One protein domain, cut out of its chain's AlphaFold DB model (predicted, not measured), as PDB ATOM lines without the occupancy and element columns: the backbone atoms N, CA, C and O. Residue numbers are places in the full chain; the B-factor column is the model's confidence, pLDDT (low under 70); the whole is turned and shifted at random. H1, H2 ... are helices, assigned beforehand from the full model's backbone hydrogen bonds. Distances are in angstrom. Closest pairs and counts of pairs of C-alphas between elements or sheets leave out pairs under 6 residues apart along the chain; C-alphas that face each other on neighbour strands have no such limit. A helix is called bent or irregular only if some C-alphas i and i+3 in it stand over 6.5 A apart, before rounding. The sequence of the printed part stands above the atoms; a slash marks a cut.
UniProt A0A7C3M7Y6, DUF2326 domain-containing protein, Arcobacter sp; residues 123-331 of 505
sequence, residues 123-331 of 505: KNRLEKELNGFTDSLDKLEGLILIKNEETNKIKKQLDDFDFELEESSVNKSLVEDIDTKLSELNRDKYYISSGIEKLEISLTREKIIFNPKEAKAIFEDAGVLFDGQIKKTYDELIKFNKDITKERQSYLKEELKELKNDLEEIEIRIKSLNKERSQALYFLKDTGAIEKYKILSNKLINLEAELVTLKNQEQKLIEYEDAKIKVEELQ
ATOM      1  N   LYS A 123     169.556 162.280  95.738       96.12
ATOM      2  CA  LYS A 123     170.422 162.050  96.905       96.12
ATOM      3  C   LYS A 123     169.655 161.392  98.053       96.12
ATOM      4  O   LYS A 123     170.080 160.371  98.576       96.12
ATOM      5  N   ASN A 124     168.490 161.941  98.404       94.56
ATOM      6  CA  ASN A 124     167.659 161.430  99.498       94.56
ATOM      7  C   ASN A 124     167.061 160.044  99.198       94.56
ATOM      8  O   ASN A 124     166.755 159.292 100.121       94.56
ATOM      9  N   ARG A 125     166.833 159.709  97.922       93.75
ATOM     10  CA  ARG A 125     166.402 158.365  97.518       93.75
ATOM     11  C   ARG A 125     167.531 157.356  97.727       93.75
ATOM     12  O   ARG A 125     167.298 156.347  98.381       93.75
ATOM     13  N   LEU A 126     168.733 157.666  97.239       92.06
ATOM     14  CA  LEU A 126     169.919 156.816  97.394       92.06
ATOM     15  C   LEU A 126     170.286 156.626  98.876       92.06
ATOM     16  O   LEU A 126     170.537 155.509  99.313       92.06
ATOM     17  N   GLU A 127     170.180 157.686  99.681       90.50
ATOM     18  CA  GLU A 127     170.370 157.635 101.139       90.50
ATOM     19  C   GLU A 127     169.433 156.624 101.824       90.50
ATOM     20  O   GLU A 127     169.845 155.873 102.705       90.50
ATOM     21  N   LYS A 128     168.167 156.555 101.391       89.50
ATOM     22  CA  LYS A 128     167.202 155.571 101.906       89.50
ATOM     23  C   LYS A 128     167.510 154.150 101.441       89.50
ATOM     24  O   LYS A 128     167.293 153.213 102.202       89.50
ATOM     25  N   GLU A 129     167.989 153.981 100.211       86.81
ATOM     26  CA  GLU A 129     168.360 152.671  99.657       86.81
ATOM     27  C   GLU A 129     169.588 152.060 100.338       86.81
ATOM     28  O   GLU A 129     169.716 150.836 100.368       86.81
ATOM     29  N   LEU A 130     170.448 152.897 100.923       84.94
ATOM     30  CA  LEU A 130     171.563 152.469 101.766       84.94
ATOM     31  C   LEU A 130     171.109 151.953 103.145       84.94
ATOM     32  O   LEU A 130     171.893 151.312 103.831       84.94
ATOM     33  N   ASN A 131     169.855 152.181 103.558       76.94
ATOM     34  CA  ASN A 131     169.248 151.625 104.778       76.94
ATOM     35  C   ASN A 131     170.103 151.775 106.059       76.94
ATOM     36  O   ASN A 131     170.183 150.859 106.876       76.94
ATOM     37  N   GLY A 132     170.762 152.925 106.234       66.94
ATOM     38  CA  GLY A 132     171.619 153.178 107.398       66.94
ATOM     39  C   GLY A 132     172.999 152.521 107.324       66.94
ATOM     40  O   GLY A 132     173.659 152.397 108.350       66.94
ATOM     41  N   PHE A 133     173.445 152.109 106.136       73.88
ATOM     42  CA  PHE A 133     174.830 151.725 105.896       73.88
ATOM     43  C   PHE A 133     175.769 152.891 106.244       73.88
ATOM     44  O   PHE A 133     175.693 153.959 105.638       73.88
ATOM     45  N   THR A 134     176.624 152.698 107.251       70.50
ATOM     46  CA  THR A 134     177.539 153.729 107.783       70.50
ATOM     47  C   THR A 134     178.998 153.512 107.403       70.50
ATOM     48  O   THR A 134     179.854 154.309 107.783       70.50
ATOM     49  N   ASP A 135     179.305 152.405 106.735       77.06
ATOM     50  CA  ASP A 135     180.678 152.056 106.395       77.06
ATOM     51  C   ASP A 135     181.191 152.920 105.234       77.06
ATOM     52  O   ASP A 135     180.433 153.349 104.363       77.06
ATOM     53  N   SER A 136     182.494 153.209 105.242       85.38
ATOM     54  CA  SER A 136     183.137 153.986 104.183       85.38
ATOM     55  C   SER A 136     183.288 153.165 102.904       85.38
ATOM     56  O   SER A 136     183.376 151.935 102.945       85.38
ATOM     57  N   LEU A 137     183.395 153.863 101.771       88.00
ATOM     58  CA  LEU A 137     183.710 153.242 100.484       88.00
ATOM     59  C   LEU A 137     185.018 152.438 100.558       88.00
ATOM     60  O   LEU A 137     185.032 151.271 100.197       88.00
ATOM     61  N   ASP A 138     186.057 153.010 101.172       86.75
ATOM     62  CA  ASP A 138     187.349 152.350 101.420       86.75
ATOM     63  C   ASP A 138     187.208 151.029 102.205       86.75
ATOM     64  O   ASP A 138     187.835 150.018 101.886       86.75
ATOM     65  N   LYS A 139     186.312 150.987 103.201       87.50
ATOM     66  CA  LYS A 139     186.047 149.760 103.961       87.50
ATOM     67  C   LYS A 139     185.353 148.702 103.102       87.50
ATOM     68  O   LYS A 139     185.688 147.525 103.224       87.50
ATOM     69  N   LEU A 140     184.404 149.092 102.248       88.06
ATOM     70  CA  LEU A 140     183.758 148.173 101.304       88.06
ATOM     71  C   LEU A 140     184.747 147.626 100.281       88.06
ATOM     72  O   LEU A 140     184.806 146.412 100.103       88.06
ATOM     73  N   GLU A 141     185.551 148.495  99.673       89.00
ATOM     74  CA  GLU A 141     186.605 148.120  98.728       89.00
ATOM     75  C   GLU A 141     187.577 147.120  99.374       89.00
ATOM     76  O   GLU A 141     187.879 146.070  98.800       89.00
ATOM     77  N   GLY A 142     187.992 147.377 100.620       90.19
ATOM     78  CA  GLY A 142     188.828 146.465 101.401       90.19
ATOM     79  C   GLY A 142     188.163 145.111 101.679       90.19
ATOM     80  O   GLY A 142     188.793 144.066 101.509       90.19
ATOM     81  N   LEU A 143     186.882 145.095 102.065       89.62
ATOM     82  CA  LEU A 143     186.127 143.854 102.282       89.62
ATOM     83  C   LEU A 143     185.971 143.048 100.989       89.62
ATOM     84  O   LEU A 143     186.167 141.833 101.000       89.62
ATOM     85  N   ILE A 144     185.659 143.715  99.876       92.19
ATOM     86  CA  ILE A 144     185.558 143.098  98.551       92.19
ATOM     87  C   ILE A 144     186.906 142.501  98.148       92.19
ATOM     88  O   ILE A 144     186.952 141.368  97.666       92.19
ATOM     89  N   LEU A 145     188.010 143.216  98.372       93.50
ATOM     90  CA  LEU A 145     189.357 142.731  98.084       93.50
ATOM     91  C   LEU A 145     189.678 141.454  98.875       93.50
ATOM     92  O   LEU A 145     190.055 140.445  98.277       93.50
ATOM     93  N   ILE A 146     189.463 141.475 100.195       92.81
ATOM     94  CA  ILE A 146     189.697 140.322 101.079       92.81
ATOM     95  C   ILE A 146     188.835 139.130 100.643       92.81
ATOM     96  O   ILE A 146     189.338 138.018 100.483       92.81
ATOM     97  N   LYS A 147     187.542 139.355 100.385       90.50
ATOM     98  CA  LYS A 147     186.604 138.300  99.979       90.50
ATOM     99  C   LYS A 147     186.922 137.719  98.605       90.50
ATOM    100  O   LYS A 147     186.782 136.511  98.411       90.50
ATOM    101  N   ASN A 148     187.398 138.531  97.662       91.38
ATOM    102  CA  ASN A 148     187.899 138.039  96.377       91.38
ATOM    103  C   ASN A 148     189.144 137.162  96.563       91.38
ATOM    104  O   ASN A 148     189.257 136.122  95.915       91.38
ATOM    105  N   GLU A 149     190.066 137.531  97.458       93.38
ATOM    106  CA  GLU A 149     191.247 136.714  97.753       93.38
ATOM    107  C   GLU A 149     190.861 135.363  98.384       93.38
ATOM    108  O   GLU A 149     191.365 134.318  97.966       93.38
ATOM    109  N   GLU A 150     189.925 135.359  99.341       91.56
ATOM    110  CA  GLU A 150     189.363 134.135  99.931       91.56
ATOM    111  C   GLU A 150     188.694 133.248  98.875       91.56
ATOM    112  O   GLU A 150     188.942 132.042  98.823       91.56
ATOM    113  N   THR A 151     187.893 133.856  97.997       90.44
ATOM    114  CA  THR A 151     187.211 133.177  96.886       90.44
ATOM    115  C   THR A 151     188.222 132.519  95.952       90.44
ATOM    116  O   THR A 151     188.088 131.342  95.629       90.44
ATOM    117  N   ASN A 152     189.286 133.234  95.576       90.12
ATOM    118  CA  ASN A 152     190.341 132.708  94.711       90.12
ATOM    119  C   ASN A 152     191.125 131.561  95.364       90.12
ATOM    120  O   ASN A 152     191.500 130.614  94.677       90.12
ATOM    121  N   LYS A 153     191.361 131.614  96.683       91.06
ATOM    122  CA  LYS A 153     191.990 130.505  97.421       91.06
ATOM    123  C   LYS A 153     191.120 129.251  97.394       91.06
ATOM    124  O   LYS A 153     191.648 128.172  97.151       91.06
ATOM    125  N   ILE A 154     189.809 129.385  97.612       85.62
ATOM    126  CA  ILE A 154     188.888 128.241  97.567       85.62
ATOM    127  C   ILE A 154     188.740 127.698  96.148       85.62
ATOM    128  O   ILE A 154     188.727 126.483  95.990       85.62
ATOM    129  N   LYS A 155     188.690 128.564  95.127       83.19
ATOM    130  CA  LYS A 155     188.694 128.134  93.719       83.19
ATOM    131  C   LYS A 155     189.921 127.287  93.404       83.19
ATOM    132  O   LYS A 155     189.758 126.151  92.996       83.19
ATOM    133  N   LYS A 156     191.122 127.764  93.748       84.56
ATOM    134  CA  LYS A 156     192.354 126.973  93.582       84.56
ATOM    135  C   LYS A 156     192.317 125.644  94.334       84.56
ATOM    136  O   LYS A 156     192.688 124.630  93.775       84.56
ATOM    137  N   GLN A 157     191.837 125.630  95.581       80.81
ATOM    138  CA  GLN A 157     191.703 124.385  96.350       80.81
ATOM    139  C   GLN A 157     190.705 123.400  95.734       80.81
ATOM    140  O   GLN A 157     190.869 122.201  95.931       80.81
ATOM    141  N   LEU A 158     189.662 123.893  95.061       77.12
ATOM    142  CA  LEU A 158     188.705 123.071  94.326       77.12
ATOM    143  C   LEU A 158     189.313 122.556  93.016       77.12
ATOM    144  O   LEU A 158     189.158 121.372  92.743       77.12
ATOM    145  N   ASP A 159     190.040 123.400  92.279       72.31
ATOM    146  CA  ASP A 159     190.741 123.036  91.038       72.31
ATOM    147  C   ASP A 159     191.834 121.980  91.298       72.31
ATOM    148  O   ASP A 159     191.929 120.986  90.582       72.31
ATOM    149  N   ASP A 160     192.630 122.157  92.359       71.38
ATOM    150  CA  ASP A 160     193.654 121.192  92.785       71.38
ATOM    151  C   ASP A 160     193.014 119.855  93.201       71.38
ATOM    152  O   ASP A 160     193.551 118.787  92.909       71.38
ATOM    153  N   PHE A 161     191.848 119.910  93.859       66.19
ATOM    154  CA  PHE A 161     191.072 118.715  94.192       66.19
ATOM    155  C   PHE A 161     190.638 117.984  92.925       66.19
ATOM    156  O   PHE A 161     190.808 116.776  92.856       66.19
ATOM    157  N   ASP A 162     190.114 118.709  91.934       54.22
ATOM    158  CA  ASP A 162     189.649 118.163  90.655       54.22
ATOM    159  C   ASP A 162     190.783 117.442  89.900       54.22
ATOM    160  O   ASP A 162     190.595 116.353  89.356       54.22
ATOM    161  N   PHE A 163     192.004 117.982  89.975       52.41
ATOM    162  CA  PHE A 163     193.207 117.374  89.403       52.41
ATOM    163  C   PHE A 163     193.624 116.064  90.105       52.41
ATOM    164  O   PHE A 163     194.008 115.103  89.442       52.41
ATOM    165  N   GLU A 164     193.500 115.966  91.436       54.62
ATOM    166  CA  GLU A 164     193.717 114.701  92.170       54.62
ATOM    167  C   GLU A 164     192.671 113.628  91.804       54.62
ATOM    168  O   GLU A 164     192.952 112.427  91.870       54.62
ATOM    169  N   LEU A 165     191.468 114.032  91.373       52.06
ATOM    170  CA  LEU A 165     190.441 113.106  90.885       52.06
ATOM    171  C   LEU A 165     190.764 112.559  89.481       52.06
ATOM    172  O   LEU A 165     190.403 111.411  89.192       52.06
ATOM    173  N   GLU A 166     191.462 113.326  88.630       45.09
ATOM    174  CA  GLU A 166     191.851 112.924  87.265       45.09
ATOM    175  C   GLU A 166     192.731 111.662  87.235       45.09
ATOM    176  O   GLU A 166     192.589 110.838  86.327       45.09
ATOM    177  N   GLU A 167     193.578 111.433  88.246       47.56
ATOM    178  CA  GLU A 167     194.416 110.222  88.333       47.56
ATOM    179  C   GLU A 167     193.612 108.931  88.611       47.56
ATOM    180  O   GLU A 167     194.138 107.823  88.482       47.56
ATOM    181  N   SER A 168     192.318 109.039  88.939       52.38
ATOM    182  CA  SER A 168     191.460 107.927  89.374       52.38
ATOM    183  C   SER A 168     190.360 107.509  88.380       52.38
ATOM    184  O   SER A 168     189.363 106.916  88.769       52.38
ATOM    185  N   SER A 169     190.510 107.729  87.072       52.22
ATOM    186  CA  SER A 169     189.617 107.160  86.028       52.22
ATOM    187  C   SER A 169     188.096 107.382  86.219       52.22
ATOM    188  O   SER A 169     187.292 106.489  85.942       52.22
ATOM    189  N   VAL A 170     187.669 108.559  86.684       54.69
ATOM    190  CA  VAL A 170     186.237 108.912  86.798       54.69
ATOM    191  C   VAL A 170     185.751 109.646  85.536       54.69
ATOM    192  O   VAL A 170     186.520 110.314  84.850       54.69
ATOM    193  N   ASN A 171     184.461 109.493  85.206       59.59
ATOM    194  CA  ASN A 171     183.755 110.099  84.065       59.59
ATOM    195  C   ASN A 171     183.789 111.649  84.098       59.59
ATOM    196  O   ASN A 171     182.810 112.291  84.481       59.59
ATOM    197  N   LYS A 172     184.905 112.246  83.665       58.62
ATOM    198  CA  LYS A 172     185.144 113.699  83.571       58.62
ATOM    199  C   LYS A 172     183.997 114.464  82.904       58.62
ATOM    200  O   LYS A 172     183.494 115.436  83.455       58.62
ATOM    201  N   SER A 173     183.494 113.947  81.783       63.38
ATOM    202  CA  SER A 173     182.402 114.583  81.038       63.38
ATOM    203  C   SER A 173     181.091 114.661  81.822       63.38
ATOM    204  O   SER A 173     180.290 115.551  81.578       63.38
ATOM    205  N   LEU A 174     180.842 113.727  82.749       68.00
ATOM    206  CA  LEU A 174     179.622 113.728  83.555       68.00
ATOM    207  C   LEU A 174     179.697 114.787  84.660       68.00
ATOM    208  O   LEU A 174     178.691 115.424  84.955       68.00
ATOM    209  N   VAL A 175     180.873 114.979  85.262       68.62
ATOM    210  CA  VAL A 175     181.080 115.971  86.325       68.62
ATOM    211  C   VAL A 175     181.067 117.389  85.748       68.62
ATOM    212  O   VAL A 175     180.318 118.220  86.253       68.62
ATOM    213  N   GLU A 176     181.774 117.635  84.639       67.50
ATOM    214  CA  GLU A 176     181.779 118.934  83.940       67.50
ATOM    215  C   GLU A 176     180.366 119.359  83.485       67.50
ATOM    216  O   GLU A 176     179.962 120.517  83.652       67.50
ATOM    217  N   ASP A 177     179.567 118.414  82.976       76.19
ATOM    218  CA  ASP A 177     178.166 118.657  82.606       76.19
ATOM    219  C   ASP A 177     177.296 119.000  83.821       76.19
ATOM    220  O   ASP A 177     176.404 119.852  83.736       76.19
ATOM    221  N   ILE A 178     177.510 118.318  84.951       76.12
ATOM    222  CA  ILE A 178     176.766 118.588  86.185       76.12
ATOM    223  C   ILE A 178     177.152 119.960  86.746       76.12
ATOM    224  O   ILE A 178     176.266 120.696  87.182       76.12
ATOM    225  N   ASP A 179     178.426 120.337  86.695       70.06
ATOM    226  CA  ASP A 179     178.910 121.626  87.196       70.06
ATOM    227  C   ASP A 179     178.405 122.801  86.366       70.06
ATOM    228  O   ASP A 179     177.954 123.805  86.928       70.06
ATOM    229  N   THR A 180     178.365 122.645  85.043       76.94
ATOM    230  CA  THR A 180     177.754 123.633  84.144       76.94
ATOM    231  C   THR A 180     176.274 123.834  84.488       76.94
ATOM    232  O   THR A 180     175.836 124.963  84.720       76.94
ATOM    233  N   LYS A 181     175.517 122.740  84.649       81.25
ATOM    234  CA  LYS A 181     174.092 122.785  85.032       81.25
ATOM    235  C   LYS A 181     173.872 123.373  86.428       81.25
ATOM    236  O   LYS A 181     172.905 124.097  86.648       81.25
ATOM    237  N   LEU A 182     174.749 123.074  87.387       76.19
ATOM    238  CA  LEU A 182     174.685 123.645  88.735       76.19
ATOM    239  C   LEU A 182     174.965 125.150  88.720       76.19
ATOM    240  O   LEU A 182     174.321 125.883  89.469       76.19
ATOM    241  N   SER A 183     175.893 125.623  87.885       73.31
ATOM    242  CA  SER A 183     176.168 127.054  87.726       73.31
ATOM    243  C   SER A 183     174.942 127.807  87.198       73.31
ATOM    244  O   SER A 183     174.533 128.815  87.780       73.31
ATOM    245  N   GLU A 184     174.291 127.266  86.163       77.38
ATOM    246  CA  GLU A 184     173.056 127.820  85.594       77.38
ATOM    247  C   GLU A 184     171.921 127.855  86.626       77.38
ATOM    248  O   GLU A 184     171.358 128.918  86.893       77.38
ATOM    249  N   LEU A 185     171.659 126.733  87.305       82.12
ATOM    250  CA  LEU A 185     170.598 126.648  88.313       82.12
ATOM    251  C   LEU A 185     170.839 127.563  89.518       82.12
ATOM    252  O   LEU A 185     169.885 128.100  90.077       82.12
ATOM    253  N   ASN A 186     172.091 127.769  89.936       73.06
ATOM    254  CA  ASN A 186     172.406 128.717  91.007       73.06
ATOM    255  C   ASN A 186     172.186 130.173  90.569       73.06
ATOM    256  O   ASN A 186     171.726 130.991  91.371       73.06
ATOM    257  N   ARG A 187     172.463 130.500  89.300       77.38
ATOM    258  CA  ARG A 187     172.152 131.817  88.732       77.38
ATOM    259  C   ARG A 187     170.644 132.065  88.713       77.38
ATOM    260  O   ARG A 187     170.195 133.136  89.126       77.38
ATOM    261  N   ASP A 188     169.875 131.064  88.299       78.56
ATOM    262  CA  ASP A 188     168.415 131.139  88.246       78.56
ATOM    263  C   ASP A 188     167.810 131.218  89.653       78.56
ATOM    264  O   ASP A 188     166.958 132.070  89.915       78.56
ATOM    265  N   LYS A 189     168.343 130.437  90.605       83.12
ATOM    266  CA  LYS A 189     167.994 130.517  92.031       83.12
ATOM    267  C   LYS A 189     168.141 131.939  92.565       83.12
ATOM    268  O   LYS A 189     167.245 132.431  93.253       83.12
ATOM    269  N   TYR A 190     169.253 132.611  92.262       76.44
ATOM    270  CA  TYR A 190     169.488 133.991  92.688       76.44
ATOM    271  C   TYR A 190     168.464 134.961  92.084       76.44
ATOM    272  O   TYR A 190     167.888 135.780  92.804       76.44
ATOM    273  N   TYR A 191     168.206 134.851  90.776       77.75
ATOM    274  CA  TYR A 191     167.269 135.729  90.076       77.75
ATOM    275  C   TYR A 191     165.846 135.598  90.637       77.75
ATOM    276  O   TYR A 191     165.212 136.602  90.968       77.75
ATOM    277  N   ILE A 192     165.387 134.359  90.830       84.19
ATOM    278  CA  ILE A 192     164.073 134.046  91.398       84.19
ATOM    279  C   ILE A 192     163.981 134.494  92.862       84.19
ATOM    280  O   ILE A 192     163.005 135.142  93.235       84.19
ATOM    281  N   SER A 193     165.015 134.259  93.679       80.06
ATOM    282  CA  SER A 193     165.033 134.700  95.086       80.06
ATOM    283  C   SER A 193     164.932 136.224  95.215       80.06
ATOM    284  O   SER A 193     164.160 136.729  96.030       80.06
ATOM    285  N   SER A 194     165.653 136.973  94.371       75.69
ATOM    286  CA  SER A 194     165.552 138.438  94.331       75.69
ATOM    287  C   SER A 194     164.176 138.912  93.846       75.69
ATOM    288  O   SER A 194     163.659 139.926  94.325       75.69
ATOM    289  N   GLY A 195     163.562 138.188  92.903       79.56
ATOM    290  CA  GLY A 195     162.189 138.428  92.454       79.56
ATOM    291  C   GLY A 195     161.173 138.267  93.587       79.56
ATOM    292  O   GLY A 195     160.377 139.177  93.828       79.56
ATOM    293  N   ILE A 196     161.262 137.166  94.340       86.50
ATOM    294  CA  ILE A 196     160.411 136.890  95.508       86.50
ATOM    295  C   ILE A 196     160.548 138.004  96.549       86.50
ATOM    296  O   ILE A 196     159.532 138.548  96.975       86.50
ATOM    297  N   GLU A 197     161.768 138.412  96.911       82.12
ATOM    298  CA  GLU A 197     161.992 139.475  97.905       82.12
ATOM    299  C   GLU A 197     161.309 140.799  97.499       82.12
ATOM    300  O   GLU A 197     160.627 141.444  98.301       82.12
ATOM    301  N   LYS A 198     161.413 141.189  96.220       81.12
ATOM    302  CA  LYS A 198     160.756 142.394  95.681       81.12
ATOM    303  C   LYS A 198     159.228 142.299  95.730       81.12
ATOM    304  O   LYS A 198     158.566 143.296  96.045       81.12
ATOM    305  N   LEU A 199     158.662 141.129  95.429       82.75
ATOM    306  CA  LEU A 199     157.220 140.882  95.516       82.75
ATOM    307  C   LEU A 199     156.724 140.882  96.970       82.75
ATOM    308  O   LEU A 199     155.702 141.505  97.256       82.75
ATOM    309  N   GLU A 200     157.460 140.282  97.912       82.06
ATOM    310  CA  GLU A 200     157.115 140.300  99.343       82.06
ATOM    311  C   GLU A 200     157.134 141.722  99.915       82.06
ATOM    312  O   GLU A 200     156.205 142.128 100.620       82.06
ATOM    313  N   ILE A 201     158.137 142.529  99.552       78.31
ATOM    314  CA  ILE A 201     158.201 143.948  99.930       78.31
ATOM    315  C   ILE A 201     157.004 144.720  99.358       78.31
ATOM    316  O   ILE A 201     156.399 145.533 100.065       78.31
ATOM    317  N   SER A 202     156.641 144.458  98.100       76.69
ATOM    318  CA  SER A 202     155.509 145.108  97.424       76.69
ATOM    319  C   SER A 202     154.172 144.754  98.086       76.69
ATOM    320  O   SER A 202     153.359 145.640  98.345       76.69
ATOM    321  N   LEU A 203     153.985 143.486  98.466       76.81
ATOM    322  CA  LEU A 203     152.813 143.000  99.205       76.81
ATOM    323  C   LEU A 203     152.727 143.548 100.641       76.81
ATOM    324  O   LEU A 203     151.629 143.681 101.180       76.81
ATOM    325  N   THR A 204     153.862 143.885 101.262       70.25
ATOM    326  CA  THR A 204     153.916 144.379 102.651       70.25
ATOM    327  C   THR A 204     153.714 145.897 102.752       70.25
ATOM    328  O   THR A 204     153.162 146.385 103.740       70.25
ATOM    329  N   ARG A 205     154.142 146.667 101.740       62.56
ATOM    330  CA  ARG A 205     154.106 148.145 101.755       62.56
ATOM    331  C   ARG A 205     152.773 148.756 101.303       62.56
ATOM    332  O   ARG A 205     152.513 149.915 101.622       62.56
ATOM    333  N   GLU A 206     151.896 148.012 100.629       55.38
ATOM    334  CA  GLU A 206     150.589 148.519 100.184       55.38
ATOM    335  C   GLU A 206     149.506 148.422 101.274       55.38
ATOM    336  O   GLU A 206     148.565 147.632 101.209       55.38
ATOM    337  N   LYS A 207     149.604 149.295 102.282       53.59
ATOM    338  CA  LYS A 207     148.447 149.730 103.079       53.59
ATOM    339  C   LYS A 207     148.203 151.213 102.826       53.59
ATOM    340  O   LYS A 207     148.578 152.058 103.633       53.59
ATOM    341  N   ILE A 208     147.551 151.544 101.711       53.88
ATOM    342  CA  ILE A 208     146.934 152.869 101.569       53.88
ATOM    343  C   ILE A 208     145.693 152.874 102.467       53.88
ATOM    344  O   ILE A 208     144.619 152.414 102.083       53.88
ATOM    345  N   ILE A 209     145.851 153.358 103.697       54.16
ATOM    346  CA  ILE A 209     144.731 153.625 104.601       54.16
ATOM    347  C   ILE A 209     144.321 155.077 104.357       54.16
ATOM    348  O   ILE A 209     144.755 155.983 105.058       54.16
ATOM    349  N   PHE A 210     143.521 155.321 103.319       58.78
ATOM    350  CA  PHE A 210     142.826 156.601 103.206       58.78
ATOM    351  C   PHE A 210     141.599 156.557 104.123       58.78
ATOM    352  O   PHE A 210     140.735 155.694 103.955       58.78
ATOM    353  N   ASN A 211     141.544 157.450 105.115       62.47
ATOM    354  CA  ASN A 211     140.468 157.513 106.099       62.47
ATOM    355  C   ASN A 211     139.477 158.638 105.734       62.47
ATOM    356  O   ASN A 211     139.788 159.815 105.935       62.47
ATOM    357  N   PRO A 212     138.262 158.320 105.248       65.56
ATOM    358  CA  PRO A 212     137.267 159.333 104.892       65.56
ATOM    359  C   PRO A 212     136.876 160.254 106.055       65.56
ATOM    360  O   PRO A 212     136.412 161.366 105.819       65.56
ATOM    361  N   LYS A 213     137.064 159.825 107.314       67.25
ATOM    362  CA  LYS A 213     136.791 160.665 108.490       67.25
ATOM    363  C   LYS A 213     137.831 161.773 108.667       67.25
ATOM    364  O   LYS A 213     137.462 162.877 109.044       67.25
ATOM    365  N   GLU A 214     139.097 161.493 108.366       65.81
ATOM    366  CA  GLU A 214     140.175 162.494 108.400       65.81
ATOM    367  C   GLU A 214     140.047 163.472 107.235       65.81
ATOM    368  O   GLU A 214     140.151 164.678 107.430       65.81
ATOM    369  N   ALA A 215     139.726 162.969 106.040       67.25
ATOM    370  CA  ALA A 215     139.431 163.826 104.897       67.25
ATOM    371  C   ALA A 215     138.247 164.760 105.195       67.25
ATOM    372  O   ALA A 215     138.346 165.961 104.964       67.25
ATOM    373  N   LYS A 216     137.163 164.231 105.780       68.56
ATOM    374  CA  LYS A 216     136.011 165.030 106.212       68.56
ATOM    375  C   LYS A 216     136.407 166.156 107.176       68.56
ATOM    376  O   LYS A 216     135.966 167.276 106.961       68.56
ATOM    377  N   ALA A 217     137.254 165.879 108.170       69.56
ATOM    378  CA  ALA A 217     137.733 166.896 109.110       69.56
ATOM    379  C   ALA A 217     138.539 168.009 108.408       69.56
ATOM    380  O   ALA A 217     138.304 169.184 108.653       69.56
ATOM    381  N   ILE A 218     139.415 167.652 107.459       69.62
ATOM    382  CA  ILE A 218     140.198 168.625 106.672       69.62
ATOM    383  C   ILE A 218     139.295 169.497 105.785       69.62
ATOM    384  O   ILE A 218     139.532 170.695 105.637       69.62
ATOM    385  N   PHE A 219     138.264 168.911 105.170       69.94
ATOM    386  CA  PHE A 219     137.314 169.666 104.349       69.94
ATOM    387  C   PHE A 219     136.399 170.563 105.198       69.94
ATOM    388  O   PHE A 219     136.106 171.679 104.769       69.94
ATOM    389  N   GLU A 220     136.018 170.130 106.405       74.06
ATOM    390  CA  GLU A 220     135.306 170.961 107.385       74.06
ATOM    391  C   GLU A 220     136.166 172.150 107.849       74.06
ATOM    392  O   GLU A 220     135.674 173.279 107.850       74.06
ATOM    393  N   ASP A 221     137.460 171.938 108.119       68.75
ATOM    394  CA  ASP A 221     138.419 173.006 108.449       68.75
ATOM    395  C   ASP A 221     138.618 174.002 107.289       68.75
ATOM    396  O   ASP A 221     138.887 175.184 107.506       68.75
ATOM    397  N   ALA A 222     138.441 173.548 106.045       71.00
ATOM    398  CA  ALA A 222     138.469 174.381 104.842       71.00
ATOM    399  C   ALA A 222     137.113 175.047 104.513       71.00
ATOM    400  O   ALA A 222     136.991 175.711 103.481       71.00
ATOM    401  N   GLY A 223     136.089 174.880 105.361       64.56
ATOM    402  CA  GLY A 223     134.756 175.465 105.183       64.56
ATOM    403  C   GLY A 223     133.893 174.793 104.106       64.56
ATOM    404  O   GLY A 223     132.910 175.380 103.656       64.56
ATOM    405  N   VAL A 224     134.246 173.577 103.673       69.19
ATOM    406  CA  VAL A 224     133.554 172.826 102.614       69.19
ATOM    407  C   VAL A 224     132.742 171.676 103.217       69.19
ATOM    408  O   VAL A 224     133.272 170.796 103.891       69.19
ATOM    409  N   LEU A 225     131.437 171.640 102.932       67.12
ATOM    410  CA  LEU A 225     130.535 170.569 103.370       67.12
ATOM    411  C   LEU A 225     130.853 169.248 102.644       67.12
ATOM    412  O   LEU A 225     130.553 169.082 101.462       67.12
ATOM    413  N   PHE A 226     131.445 168.291 103.365       66.44
ATOM    414  CA  PHE A 226     131.776 166.953 102.859       66.44
ATOM    415  C   PHE A 226     130.554 166.015 102.892       66.44
ATOM    416  O   PHE A 226     130.513 165.035 103.643       66.44
ATOM    417  N   ASP A 227     129.526 166.336 102.104       64.25
ATOM    418  CA  ASP A 227     128.301 165.533 102.017       64.25
ATOM    419  C   ASP A 227     127.738 165.446 100.586       64.25
ATOM    420  O   ASP A 227     128.179 166.140  99.668       64.25
ATOM    421  N   GLY A 228     126.782 164.542 100.364       69.44
ATOM    422  CA  GLY A 228     126.148 164.354  99.053       69.44
ATOM    423  C   GLY A 228     127.063 163.689  98.012       69.44
ATOM    424  O   GLY A 228     127.575 162.589  98.231       69.44
ATOM    425  N   GLN A 229     127.226 164.322  96.844       62.41
ATOM    426  CA  GLN A 229     127.918 163.737  95.687       62.41
ATOM    427  C   GLN A 229     129.424 163.552  95.934       62.41
ATOM    428  O   GLN A 229     129.959 162.511  95.578       62.41
ATOM    429  N   ILE A 230     130.086 164.486  96.630       66.75
ATOM    430  CA  ILE A 230     131.533 164.425  96.927       66.75
ATOM    431  C   ILE A 230     131.868 163.193  97.773       66.75
ATOM    432  O   ILE A 230     132.782 162.439  97.445       66.75
ATOM    433  N   LYS A 231     131.091 162.955  98.834       71.31
ATOM    434  CA  LYS A 231     131.268 161.796  99.712       71.31
ATOM    435  C   LYS A 231     131.043 160.484  98.957       71.31
ATOM    436  O   LYS A 231     131.877 159.593  99.057       71.31
ATOM    437  N   LYS A 232     129.978 160.393  98.146       69.69
ATOM    438  CA  LYS A 232     129.722 159.218  97.293       69.69
ATOM    439  C   LYS A 232     130.857 158.957  96.306       69.69
ATOM    440  O   LYS A 232     131.326 157.830  96.237       69.69
ATOM    441  N   THR A 233     131.337 159.977  95.597       69.12
ATOM    442  CA  THR A 233     132.427 159.830  94.620       69.12
ATOM    443  C   THR A 233     133.742 159.431  95.290       69.12
ATOM    444  O   THR A 233     134.498 158.639  94.736       69.12
ATOM    445  N   TYR A 234     134.015 159.915  96.505       70.38
ATOM    446  CA  TYR A 234     135.179 159.476  97.278       70.38
ATOM    447  C   TYR A 234     135.025 158.060  97.833       70.38
ATOM    448  O   TYR A 234     135.978 157.289  97.773       70.38
ATOM    449  N   ASP A 235     133.846 157.685  98.330       72.06
ATOM    450  CA  ASP A 235     133.563 156.313  98.760       72.06
ATOM    451  C   ASP A 235     133.678 155.332  97.577       72.06
ATOM    452  O   ASP A 235     134.240 154.244  97.721       72.06
ATOM    453  N   GLU A 236     133.229 155.736  96.385       73.06
ATOM    454  CA  GLU A 236     133.404 155.009  95.121       73.06
ATOM    455  C   GLU A 236     134.876 154.927  94.702       73.06
ATOM    456  O   GLU A 236     135.333 153.849  94.339       73.06
ATOM    457  N   LEU A 237     135.650 156.011  94.822       69.62
ATOM    458  CA  LEU A 237     137.091 156.021  94.544       69.62
ATOM    459  C   LEU A 237     137.865 155.119  95.516       69.62
ATOM    460  O   LEU A 237     138.793 154.419  95.117       69.62
ATOM    461  N   ILE A 238     137.480 155.104  96.793       69.88
ATOM    462  CA  ILE A 238     138.044 154.205  97.806       69.88
ATOM    463  C   ILE A 238     137.683 152.760  97.477       69.88
ATOM    464  O   ILE A 238     138.532 151.883  97.615       69.88
ATOM    465  N   LYS A 239     136.447 152.498  97.044       73.56
ATOM    466  CA  LYS A 239     136.005 151.162  96.637       73.56
ATOM    467  C   LYS A 239     136.753 150.689  95.389       73.56
ATOM    468  O   LYS A 239     137.319 149.610  95.423       73.56
ATOM    469  N   PHE A 240     136.875 151.533  94.369       71.06
ATOM    470  CA  PHE A 240     137.640 151.262  93.154       71.06
ATOM    471  C   PHE A 240     139.129 151.025  93.444       71.06
ATOM    472  O   PHE A 240     139.695 150.039  92.982       71.06
ATOM    473  N   ASN A 241     139.759 151.859  94.279       65.94
ATOM    474  CA  ASN A 241     141.140 151.638  94.712       65.94
ATOM    475  C   ASN A 241     141.284 150.346  95.521       65.94
ATOM    476  O   ASN A 241     142.270 149.638  95.346       65.94
ATOM    477  N   LYS A 242     140.319 150.008  96.388       72.19
ATOM    478  CA  LYS A 242     140.307 148.729  97.115       72.19
ATOM    479  C   LYS A 242     140.155 147.543  96.169       72.19
ATOM    480  O   LYS A 242     140.851 146.555  96.370       72.19
ATOM    481  N   ASP A 243     139.300 147.649  95.159       74.94
ATOM    482  CA  ASP A 243     139.050 146.591  94.181       74.94
ATOM    483  C   ASP A 243     140.288 146.376  93.289       74.94
ATOM    484  O   ASP A 243     140.782 145.253  93.216       74.94
ATOM    485  N   ILE A 244     140.901 147.445  92.760       71.12
ATOM    486  CA  ILE A 244     142.178 147.372  92.019       71.12
ATOM    487  C   ILE A 244     143.314 146.842  92.895       71.12
ATOM    488  O   ILE A 244     144.095 146.001  92.457       71.12
ATOM    489  N   THR A 245     143.429 147.315  94.139       71.31
ATOM    490  CA  THR A 245     144.471 146.835  95.063       71.31
ATOM    491  C   THR A 245     144.266 145.354  95.369       71.31
ATOM    492  O   THR A 245     145.235 144.611  95.461       71.31
ATOM    493  N   LYS A 246     143.015 144.894  95.488       76.25
ATOM    494  CA  LYS A 246     142.685 143.487  95.731       76.25
ATOM    495  C   LYS A 246     142.997 142.610  94.519       76.25
ATOM    496  O   LYS A 246     143.580 141.545  94.702       76.25
ATOM    497  N   GLU A 247     142.656 143.053  93.310       75.81
ATOM    498  CA  GLU A 247     143.016 142.359  92.067       75.81
ATOM    499  C   GLU A 247     144.534 142.294  91.898       75.81
ATOM    500  O   GLU A 247     145.093 141.212  91.738       75.81
ATOM    501  N   ARG A 248     145.235 143.421  92.059       77.44
ATOM    502  CA  ARG A 248     146.699 143.478  91.988       77.44
ATOM    503  C   ARG A 248     147.369 142.613  93.054       77.44
ATOM    504  O   ARG A 248     148.322 141.909  92.744       77.44
ATOM    505  N   GLN A 249     146.873 142.617  94.291       78.19
ATOM    506  CA  GLN A 249     147.359 141.716  95.339       78.19
ATOM    507  C   GLN A 249     147.103 140.248  95.008       78.19
ATOM    508  O   GLN A 249     147.902 139.407  95.409       78.19
ATOM    509  N   SER A 250     146.008 139.929  94.313       81.38
ATOM    510  CA  SER A 250     145.754 138.572  93.829       81.38
ATOM    511  C   SER A 250     146.823 138.163  92.820       81.38
ATOM    512  O   SER A 250     147.470 137.143  93.036       81.38
ATOM    513  N   TYR A 251     147.090 139.003  91.813       81.25
ATOM    514  CA  TYR A 251     148.135 138.757  90.813       81.25
ATOM    515  C   TYR A 251     149.527 138.631  91.439       81.25
ATOM    516  O   TYR A 251     150.222 137.657  91.190       81.25
ATOM    517  N   LEU A 252     149.911 139.556  92.325       82.69
ATOM    518  CA  LEU A 252     151.217 139.518  92.994       82.69
ATOM    519  C   LEU A 252     151.374 138.293  93.909       82.69
ATOM    520  O   LEU A 252     152.480 137.789  94.066       82.69
ATOM    521  N   LYS A 253     150.295 137.814  94.544       85.81
ATOM    522  CA  LYS A 253     150.326 136.581  95.350       85.81
ATOM    523  C   LYS A 253     150.408 135.328  94.489       85.81
ATOM    524  O   LYS A 253     151.017 134.356  94.926       85.81
ATOM    525  N   GLU A 254     149.769 135.339  93.327       89.56
ATOM    526  CA  GLU A 254     149.828 134.250  92.356       89.56
ATOM    527  C   GLU A 254     151.232 134.154  91.749       89.56
ATOM    528  O   GLU A 254     151.855 133.107  91.865       89.56
ATOM    529  N   GLU A 255     151.797 135.274  91.296       87.00
ATOM    530  CA  GLU A 255     153.177 135.376  90.801       87.00
ATOM    531  C   GLU A 255     154.209 135.001  91.881       87.00
ATOM    532  O   GLU A 255     155.148 134.250  91.633       87.00
ATOM    533  N   LEU A 256     154.008 135.444  93.130       89.25
ATOM    534  CA  LEU A 256     154.844 135.029  94.261       89.25
ATOM    535  C   LEU A 256     154.765 133.516  94.501       89.25
ATOM    536  O   LEU A 256     155.766 132.890  94.846       89.25
ATOM    537  N   LYS A 257     153.574 132.926  94.372       91.50
ATOM    538  CA  LYS A 257     153.377 131.485  94.542       91.50
ATOM    539  C   LYS A 257     154.062 130.706  93.420       91.50
ATOM    540  O   LYS A 257     154.689 129.696  93.717       91.50
ATOM    541  N   GLU A 258     153.973 131.175  92.179       90.88
ATOM    542  CA  GLU A 258     154.677 130.592  91.033       90.88
ATOM    543  C   GLU A 258     156.191 130.641  91.235       90.88
ATOM    544  O   GLU A 258     156.823 129.592  91.278       90.88
ATOM    545  N   LEU A 259     156.758 131.817  91.527       88.50
ATOM    546  CA  LEU A 259     158.197 131.945  91.773       88.50
ATOM    547  C   LEU A 259     158.678 131.115  92.972       88.50
ATOM    548  O   LEU A 259     159.796 130.606  92.953       88.50
ATOM    549  N   LYS A 260     157.859 130.954  94.022       89.25
ATOM    550  CA  LYS A 260     158.190 130.068  95.152       89.25
ATOM    551  C   LYS A 260     158.206 128.595  94.752       89.25
ATOM    552  O   LYS A 260     159.085 127.877  95.218       89.25
ATOM    553  N   ASN A 261     157.284 128.162  93.894       91.62
ATOM    554  CA  ASN A 261     157.293 126.802  93.360       91.62
ATOM    555  C   ASN A 261     158.507 126.579  92.445       91.62
ATOM    556  O   ASN A 261     159.176 125.558  92.579       91.62
ATOM    557  N   ASP A 262     158.831 127.546  91.580       88.00
ATOM    558  CA  ASP A 262     160.008 127.486  90.704       88.00
ATOM    559  C   ASP A 262     161.303 127.423  91.523       88.00
ATOM    560  O   ASP A 262     162.208 126.642  91.223       88.00
ATOM    561  N   LEU A 263     161.383 128.209  92.605       89.31
ATOM    562  CA  LEU A 263     162.499 128.162  93.545       89.31
ATOM    563  C   LEU A 263     162.622 126.777  94.188       89.31
ATOM    564  O   LEU A 263     163.723 126.232  94.256       89.31
ATOM    565  N   GLU A 264     161.508 126.202  94.640       89.00
ATOM    566  CA  GLU A 264     161.478 124.877  95.261       89.00
ATOM    567  C   GLU A 264     161.893 123.783  94.258       89.00
ATOM    568  O   GLU A 264     162.689 122.903  94.595       89.00
ATOM    569  N   GLU A 265     161.453 123.874  92.998       89.38
ATOM    570  CA  GLU A 265     161.858 122.953  91.933       89.38
ATOM    571  C   GLU A 265     163.356 123.068  91.622       89.38
ATOM    572  O   GLU A 265     164.053 122.049  91.551       89.38
ATOM    573  N   ILE A 266     163.886 124.290  91.505       86.06
ATOM    574  CA  ILE A 266     165.319 124.537  91.303       86.06
ATOM    575  C   ILE A 266     166.133 123.999  92.479       86.06
ATOM    576  O   ILE A 266     167.154 123.345  92.269       86.06
ATOM    577  N   GLU A 267     165.687 124.198  93.720       80.44
ATOM    578  CA  GLU A 267     166.362 123.662  94.903       80.44
ATOM    579  C   GLU A 267     166.366 122.129  94.928       80.44
ATOM    580  O   GLU A 267     167.397 121.520  95.239       80.44
ATOM    581  N   ILE A 268     165.260 121.490  94.541       85.31
ATOM    582  CA  ILE A 268     165.183 120.034  94.370       85.31
ATOM    583  C   ILE A 268     166.147 119.574  93.271       85.31
ATOM    584  O   ILE A 268     166.864 118.586  93.460       85.31
ATOM    585  N   ARG A 269     166.219 120.294  92.145       83.25
ATOM    586  CA  ARG A 269     167.094 119.968  91.010       83.25
ATOM    587  C   ARG A 269     168.568 120.095  91.372       83.25
ATOM    588  O   ARG A 269     169.335 119.171  91.117       83.25
ATOM    589  N   ILE A 270     168.945 121.176  92.054       76.19
ATOM    590  CA  ILE A 270     170.284 121.389  92.615       76.19
ATOM    591  C   ILE A 270     170.623 120.265  93.595       76.19
ATOM    592  O   ILE A 270     171.723 119.717  93.555       76.19
ATOM    593  N   LYS A 271     169.693 119.875  94.473       76.38
ATOM    594  CA  LYS A 271     169.903 118.783  95.434       76.38
ATOM    595  C   LYS A 271     170.069 117.427  94.738       76.38
ATOM    596  O   LYS A 271     170.909 116.634  95.166       76.38
ATOM    597  N   SER A 272     169.307 117.174  93.674       75.88
ATOM    598  CA  SER A 272     169.421 115.973  92.840       75.88
ATOM    599  C   SER A 272     170.755 115.926  92.104       75.88
ATOM    600  O   SER A 272     171.485 114.957  92.268       75.88
ATOM    601  N   LEU A 273     171.124 116.992  91.389       78.56
ATOM    602  CA  LEU A 273     172.398 117.096  90.673       78.56
ATOM    603  C   LEU A 273     173.586 117.009  91.624       78.56
ATOM    604  O   LEU A 273     174.556 116.340  91.315       78.56
ATOM    605  N   ASN A 274     173.500 117.579  92.828       69.50
ATOM    606  CA  ASN A 274     174.532 117.394  93.849       69.50
ATOM    607  C   ASN A 274     174.636 115.940  94.337       69.50
ATOM    608  O   ASN A 274     175.732 115.477  94.658       69.50
ATOM    609  N   LYS A 275     173.516 115.210  94.420       70.75
ATOM    610  CA  LYS A 275     173.502 113.782  94.773       70.75
ATOM    611  C   LYS A 275     174.073 112.930  93.642       70.75
ATOM    612  O   LYS A 275     174.867 112.042  93.917       70.75
ATOM    613  N   GLU A 276     173.714 113.239  92.402       71.38
ATOM    614  CA  GLU A 276     174.236 112.612  91.188       71.38
ATOM    615  C   GLU A 276     175.737 112.887  91.035       71.38
ATOM    616  O   GLU A 276     176.506 111.959  90.811       71.38
ATOM    617  N   ARG A 277     176.181 114.122  91.314       67.06
ATOM    618  CA  ARG A 277     177.599 114.508  91.390       67.06
ATOM    619  C   ARG A 277     178.319 113.705  92.464       67.06
ATOM    620  O   ARG A 277     179.353 113.111  92.203       67.06
ATOM    621  N   SER A 278     177.735 113.611  93.659       61.12
ATOM    622  CA  SER A 278     178.292 112.810  94.762       61.12
ATOM    623  C   SER A 278     178.363 111.314  94.426       61.12
ATOM    624  O   SER A 278     179.262 110.632  94.901       61.12
ATOM    625  N   GLN A 279     177.428 110.796  93.622       67.69
ATOM    626  CA  GLN A 279     177.415 109.409  93.139       67.69
ATOM    627  C   GLN A 279     178.427 109.172  92.012       67.69
ATOM    628  O   GLN A 279     179.101 108.148  92.020       67.69
ATOM    629  N   ALA A 280     178.585 110.119  91.087       65.88
ATOM    630  CA  ALA A 280     179.642 110.098  90.075       65.88
ATOM    631  C   ALA A 280     181.035 110.114  90.729       65.88
ATOM    632  O   ALA A 280     181.945 109.429  90.275       65.88
ATOM    633  N   LEU A 281     181.154 110.814  91.860       59.34
ATOM    634  CA  LEU A 281     182.344 110.866  92.706       59.34
ATOM    635  C   LEU A 281     182.475 109.659  93.664       59.34
ATOM    636  O   LEU A 281     183.531 109.464  94.250       59.34
ATOM    637  N   TYR A 282     181.455 108.806  93.818       54.16
ATOM    638  CA  TYR A 282     181.429 107.695  94.793       54.16
ATOM    639  C   TYR A 282     182.463 106.588  94.511       54.16
ATOM    640  O   TYR A 282     182.772 105.793  95.396       54.16
ATOM    641  N   PHE A 283     183.022 106.533  93.297       53.03
ATOM    642  CA  PHE A 283     184.112 105.610  92.952       53.03
ATOM    643  C   PHE A 283     185.486 106.042  93.491       53.03
ATOM    644  O   PHE A 283     186.431 105.251  93.459       53.03
ATOM    645  N   LEU A 284     185.593 107.251  94.045       53.75
ATOM    646  CA  LEU A 284     186.767 107.702  94.778       53.75
ATOM    647  C   LEU A 284     186.804 106.992  96.129       53.75
ATOM    648  O   LEU A 284     185.949 107.200  96.986       53.75
ATOM    649  N   LYS A 285     187.806 106.126  96.309       47.88
ATOM    650  CA  LYS A 285     188.002 105.225  97.461       47.88
ATOM    651  C   LYS A 285     188.146 105.907  98.833       47.88
ATOM    652  O   LYS A 285     188.414 105.206  99.806       47.88
ATOM    653  N   ASP A 286     187.952 107.218  98.936       55.00
ATOM    654  CA  ASP A 286     188.107 107.964 100.179       55.00
ATOM    655  C   ASP A 286     186.867 108.819 100.480       55.00
ATOM    656  O   ASP A 286     186.672 109.919  99.957       55.00
ATOM    657  N   THR A 287     185.993 108.303 101.349       56.75
ATOM    658  CA  THR A 287     184.753 108.968 101.784       56.75
ATOM    659  C   THR A 287     184.979 110.369 102.368       56.75
ATOM    660  O   THR A 287     184.062 111.186 102.338       56.75
ATOM    661  N   GLY A 288     186.191 110.684 102.848       58.31
ATOM    662  CA  GLY A 288     186.537 112.011 103.371       58.31
ATOM    663  C   GLY A 288     186.773 113.084 102.297       58.31
ATOM    664  O   GLY A 288     186.536 114.269 102.548       58.31
ATOM    665  N   ALA A 289     187.193 112.699 101.088       64.50
ATOM    666  CA  ALA A 289     187.509 113.626  99.997       64.50
ATOM    667  C   ALA A 289     186.243 114.306  99.437       64.50
ATOM    668  O   ALA A 289     186.199 115.525  99.262       64.50
ATOM    669  N   ILE A 290     185.170 113.530  99.257       64.44
ATOM    670  CA  ILE A 290     183.868 114.014  98.765       64.44
ATOM    671  C   ILE A 290     183.238 114.999  99.759       64.44
ATOM    672  O   ILE A 290     182.689 116.035  99.370       64.44
ATOM    673  N   GLU A 291     183.327 114.697 101.054       69.00
ATOM    674  CA  GLU A 291     182.780 115.551 102.108       69.00
ATOM    675  C   GLU A 291     183.527 116.893 102.173       69.00
ATOM    676  O   GLU A 291     182.900 117.955 102.228       69.00
ATOM    677  N   LYS A 292     184.860 116.865 102.038       68.25
ATOM    678  CA  LYS A 292     185.710 118.062 101.977       68.25
ATOM    679  C   LYS A 292     185.414 118.930 100.748       68.25
ATOM    680  O   LYS A 292     185.255 120.142 100.890       68.25
ATOM    681  N   TYR A 293     185.259 118.324  99.572       72.19
ATOM    682  CA  TYR A 293     184.889 119.032  98.344       72.19
ATOM    683  C   TYR A 293     183.516 119.714  98.463       72.19
ATOM    684  O   TYR A 293     183.367 120.897  98.147       72.19
ATOM    685  N   LYS A 294     182.512 119.021  99.021       71.19
ATOM    686  CA  LYS A 294     181.178 119.597  99.268       71.19
ATOM    687  C   LYS A 294     181.227 120.795 100.223       71.19
ATOM    688  O   LYS A 294     180.518 121.779 100.008       71.19
ATOM    689  N   ILE A 295     182.054 120.731 101.267       78.06
ATOM    690  CA  ILE A 295     182.259 121.847 102.203       78.06
ATOM    691  C   ILE A 295     182.872 123.053 101.477       78.06
ATOM    692  O   ILE A 295     182.362 124.167 101.618       78.06
ATOM    693  N   LEU A 296     183.921 122.843 100.675       76.38
ATOM    694  CA  LEU A 296     184.589 123.909  99.920       76.38
ATOM    695  C   LEU A 296     183.665 124.544  98.871       76.38
ATOM    696  O   LEU A 296     183.594 125.767  98.786       76.38
ATOM    697  N   SER A 297     182.892 123.734  98.143       75.06
ATOM    698  CA  SER A 297     181.930 124.202  97.138       75.06
ATOM    699  C   SER A 297     180.805 125.044  97.759       75.06
ATOM    700  O   SER A 297     180.521 126.140  97.281       75.06
ATOM    701  N   ASN A 298     180.224 124.611  98.883       78.69
ATOM    702  CA  ASN A 298     179.229 125.418  99.603       78.69
ATOM    703  C   ASN A 298     179.827 126.725 100.139       78.69
ATOM    704  O   ASN A 298     179.179 127.771 100.108       78.69
ATOM    705  N   LYS A 299     181.073 126.679 100.624       82.12
ATOM    706  CA  LYS A 299     181.774 127.876 101.092       82.12
ATOM    707  C   LYS A 299     182.032 128.859  99.947       82.12
ATOM    708  O   LYS A 299     181.882 130.058 100.159       82.12
ATOM    709  N   LEU A 300     182.358 128.364  98.752       83.19
ATOM    710  CA  LEU A 300     182.513 129.187  97.554       83.19
ATOM    711  C   LEU A 300     181.208 129.906  97.192       83.19
ATOM    712  O   LEU A 300     181.220 131.122  97.039       83.19
ATOM    713  N   ILE A 301     180.087 129.178  97.140       81.38
ATOM    714  CA  ILE A 301     178.765 129.752  96.836       81.38
ATOM    715  C   ILE A 301     178.418 130.881  97.818       81.38
ATOM    716  O   ILE A 301     177.975 131.952  97.406       81.38
ATOM    717  N   ASN A 302     178.663 130.671  99.116       82.94
ATOM    718  CA  ASN A 302     178.409 131.691 100.134       82.94
ATOM    719  C   ASN A 302     179.298 132.932  99.951       82.94
ATOM    720  O   ASN A 302     178.797 134.052 100.026       82.94
ATOM    721  N   LEU A 303     180.596 132.751  99.676       84.56
ATOM    722  CA  LEU A 303     181.514 133.869  99.427       84.56
ATOM    723  C   LEU A 303     181.141 134.661  98.168       84.56
ATOM    724  O   LEU A 303     181.208 135.889  98.176       84.56
ATOM    725  N   GLU A 304     180.720 133.984  97.099       83.38
ATOM    726  CA  GLU A 304     180.275 134.645  95.870       83.38
ATOM    727  C   GLU A 304     178.980 135.441  96.094       83.38
ATOM    728  O   GLU A 304     178.872 136.580  95.634       83.38
ATOM    729  N   ALA A 305     178.032 134.909  96.874       82.50
ATOM    730  CA  ALA A 305     176.820 135.630  97.264       82.50
ATOM    731  C   ALA A 305     177.122 136.865  98.142       82.50
ATOM    732  O   ALA A 305     176.553 137.944  97.931       82.50
ATOM    733  N   GLU A 306     178.048 136.739  99.099       87.00
ATOM    734  CA  GLU A 306     178.539 137.863  99.908       87.00
ATOM    735  C   GLU A 306     179.204 138.936  99.031       87.00
ATOM    736  O   GLU A 306     178.897 140.120  99.171       87.00
ATOM    737  N   LEU A 307     180.060 138.541  98.082       87.06
ATOM    738  CA  LEU A 307     180.726 139.458  97.152       87.06
ATOM    739  C   LEU A 307     179.740 140.244  96.291       87.06
ATOM    740  O   LEU A 307     179.920 141.446  96.102       87.06
ATOM    741  N   VAL A 308     178.699 139.593  95.770       87.94
ATOM    742  CA  VAL A 308     177.640 140.277  95.012       87.94
ATOM    743  C   VAL A 308     176.936 141.312  95.888       87.94
ATOM    744  O   VAL A 308     176.665 142.425  95.440       87.94
ATOM    745  N   THR A 309     176.679 140.977  97.153       85.81
ATOM    746  CA  THR A 309     176.049 141.894  98.110       85.81
ATOM    747  C   THR A 309     176.933 143.111  98.377       85.81
ATOM    748  O   THR A 309     176.455 144.240  98.264       85.81
ATOM    749  N   LEU A 310     178.222 142.893  98.653       87.94
ATOM    750  CA  LEU A 310     179.188 143.965  98.899       87.94
ATOM    751  C   LEU A 310     179.360 144.874  97.676       87.94
ATOM    752  O   LEU A 310     179.311 146.090  97.818       87.94
ATOM    753  N   LYS A 311     179.470 144.309  96.467       89.12
ATOM    754  CA  LYS A 311     179.567 145.087  95.216       89.12
ATOM    755  C   LYS A 311     178.316 145.925  94.948       89.12
ATOM    756  O   LYS A 311     178.405 147.072  94.526       89.12
ATOM    757  N   ASN A 312     177.133 145.379  95.223       87.88
ATOM    758  CA  ASN A 312     175.888 146.139  95.102       87.88
ATOM    759  C   ASN A 312     175.809 147.284  96.125       87.88
ATOM    760  O   ASN A 312     175.240 148.334  95.826       87.88
ATOM    761  N   GLN A 313     176.347 147.089  97.333       87.81
ATOM    762  CA  GLN A 313     176.437 148.142  98.350       87.81
ATOM    763  C   GLN A 313     177.438 149.230  97.946       87.81
ATOM    764  O   GLN A 313     177.112 150.410  98.043       87.81
ATOM    765  N   GLU A 314     178.605 148.838  97.435       90.62
ATOM    766  CA  GLU A 314     179.645 149.730  96.912       90.62
ATOM    767  C   GLU A 314     179.095 150.630  95.804       90.62
ATOM    768  O   GLU A 314     179.154 151.852  95.919       90.62
ATOM    769  N   GLN A 315     178.453 150.044  94.791       91.56
ATOM    770  CA  GLN A 315     177.877 150.798  93.681       91.56
ATOM    771  C   GLN A 315     176.857 151.848  94.151       91.56
ATOM    772  O   GLN A 315     176.890 152.999  93.717       91.56
ATOM    773  N   LYS A 316     175.967 151.480  95.081       90.38
ATOM    774  CA  LYS A 316     174.984 152.417  95.647       90.38
ATOM    775  C   LYS A 316     175.639 153.542  96.443       90.38
ATOM    776  O   LYS A 316     175.147 154.669  96.425       90.38
ATOM    777  N   LEU A 317     176.718 153.237  97.162       91.69
ATOM    778  CA  LEU A 317     177.447 154.227  97.943       91.69
ATOM    779  C   LEU A 317     178.172 155.229  97.036       91.69
ATOM    780  O   LEU A 317     178.122 156.426  97.312       91.69
ATOM    781  N   ILE A 318     178.760 154.760  95.930       93.19
ATOM    782  CA  ILE A 318     179.359 155.617  94.895       93.19
ATOM    783  C   ILE A 318     178.303 156.572  94.328       93.19
ATOM    784  O   ILE A 318     178.487 157.788  94.361       93.19
ATOM    785  N   GLU A 319     177.155 156.048  93.889       94.25
ATOM    786  CA  GLU A 319     176.067 156.872  93.346       94.25
ATOM    787  C   GLU A 319     175.564 157.916  94.355       94.25
ATOM    788  O   GLU A 319     175.218 159.043  93.985       94.25
ATOM    789  N   TYR A 320     175.512 157.552  95.638       94.19
ATOM    790  CA  TYR A 320     175.130 158.463  96.712       94.19
ATOM    791  C   TYR A 320     176.151 159.593  96.913       94.19
ATOM    792  O   TYR A 320     175.745 160.757  97.008       94.19
ATOM    793  N   GLU A 321     177.450 159.282  96.968       93.25
ATOM    794  CA  GLU A 321     178.506 160.292  97.109       93.25
ATOM    795  C   GLU A 321     178.551 161.228  95.890       93.25
ATOM    796  O   GLU A 321     178.603 162.448  96.063       93.25
ATOM    797  N   ASP A 322     178.386 160.708  94.672       95.81
ATOM    798  CA  ASP A 322     178.280 161.526  93.457       95.81
ATOM    799  C   ASP A 322     177.076 162.479  93.511       95.81
ATOM    800  O   ASP A 322     177.185 163.680  93.234       95.81
ATOM    801  N   ALA A 323     175.906 161.973  93.919       96.25
ATOM    802  CA  ALA A 323     174.708 162.795  94.078       96.25
ATOM    803  C   ALA A 323     174.894 163.878  95.155       96.25
ATOM    804  O   ALA A 323     174.406 165.003  95.002       96.25
ATOM    805  N   LYS A 324     175.609 163.563  96.238       96.25
ATOM    806  CA  LYS A 324     175.938 164.498  97.319       96.25
ATOM    807  C   LYS A 324     176.883 165.600  96.839       96.25
ATOM    808  O   LYS A 324     176.548 166.773  97.020       96.25
ATOM    809  N   ILE A 325     177.973 165.254  96.151       97.62
ATOM    810  CA  ILE A 325     178.879 166.226  95.514       97.62
ATOM    811  C   ILE A 325     178.084 167.129  94.570       97.62
ATOM    812  O   ILE A 325     178.215 168.355  94.613       97.62
ATOM    813  N   LYS A 326     177.175 166.552  93.770       97.94
ATOM    814  CA  LYS A 326     176.383 167.339  92.824       97.94
ATOM    815  C   LYS A 326     175.471 168.362  93.501       97.94
ATOM    816  O   LYS A 326     175.309 169.480  93.004       97.94
ATOM    817  N   VAL A 327     174.867 167.994  94.630       98.38
ATOM    818  CA  VAL A 327     174.053 168.906  95.446       98.38
ATOM    819  C   VAL A 327     174.901 170.064  95.980       98.38
ATOM    820  O   VAL A 327     174.455 171.212  95.931       98.38
ATOM    821  N   GLU A 328     176.122 169.794  96.445       98.25
ATOM    822  CA  GLU A 328     177.047 170.820  96.944       98.25
ATOM    823  C   GLU A 328     177.526 171.768  95.834       98.25
ATOM    824  O   GLU A 328     177.552 172.987  96.022       98.25
ATOM    825  N   GLU A 329     177.851 171.244  94.650       98.38
ATOM    826  CA  GLU A 329     178.167 172.048  93.462       98.38
ATOM    827  C   GLU A 329     177.030 172.996  93.088       98.38
ATOM    828  O   GLU A 329     177.240 174.207  92.999       98.38
ATOM    829  N   LEU A 330     175.813 172.467  92.930       98.44
ATOM    830  CA  LEU A 330     174.644 173.266  92.569       98.44
ATOM    831  C   LEU A 330     174.339 174.321  93.635       98.44
ATOM    832  O   LEU A 330     173.968 175.444  93.302       98.44
ATOM    833  N   GLN A 331     174.545 174.006  94.917       97.94
ATOM    834  CA  GLN A 331     174.397 174.984  95.993       97.94
ATOM    835  C   GLN A 331     175.410 176.134  95.872       97.94
ATOM    836  O   GLN A 331     175.042 177.294  96.089       97.94
TER     837      GLN A 331
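Overview. This is residues 123 to 331 of the 505 residues of the protein "DUF2326 domain-containing protein" of Arcobacter sp (UniProt A0A7C3M7Y6). Two long helix pairs, H2 with H6 and H3 with H5, form the arms of a flat V. H1 packs on H6; H4 is near H5's start. The printed part has 209 residues with six named helices, H1 to H6, no named strand: all helix, extended, radius of gyration of the C-alphas 26.9 A, spans 90 by 46 by 22 A.

Arrangement. Start at H1, residues 123 to 129; it touches residues 316 to 327 of H6, residues 287 to 331, closest C-alphas Lys 123 and Ala 323, 5.2 A. H2, residues 137 to 166, touches H6, closest C-alphas Thr 151 and Leu 300, 6.2 A. H3, residues 172 to 205, touches H5, residues 229 to 283, closest C-alphas Ile 196 and Leu 256, 6.0 A. Both pairs run opposite ways at shallow tilts, 24 and 20 degrees. H4, residues 212 to 221, is close to H5 but not clearly touching, closest C-alphas Pro 212 and Asp 235, 7.8 A. H5 and H6, a hairpin, only just touch, with 3 pairs of C-alphas within 8 A. O i to N i+4 pairs are within hydrogen-bond range throughout H1 to H4, in 50 of 51 in H5 and 40 of 41 in H6.

Along the chain. Find C-alpha 123 at (170.422, 162.050, 96.905). H2 runs 43.2 A, H3 49.8 A, H5 80.9 A; H6 runs 67.1 A to C-alpha 331 at (174.397, 174.984, 95.993). H5 is only just irregular: C-alphas 280 and 283 are 7.0 A apart.

Size, cuts and confidence. The printed part has no cut and no long link; pLDDT is under 70 in 63 residues, among them 161 to 176 and 277 to 292.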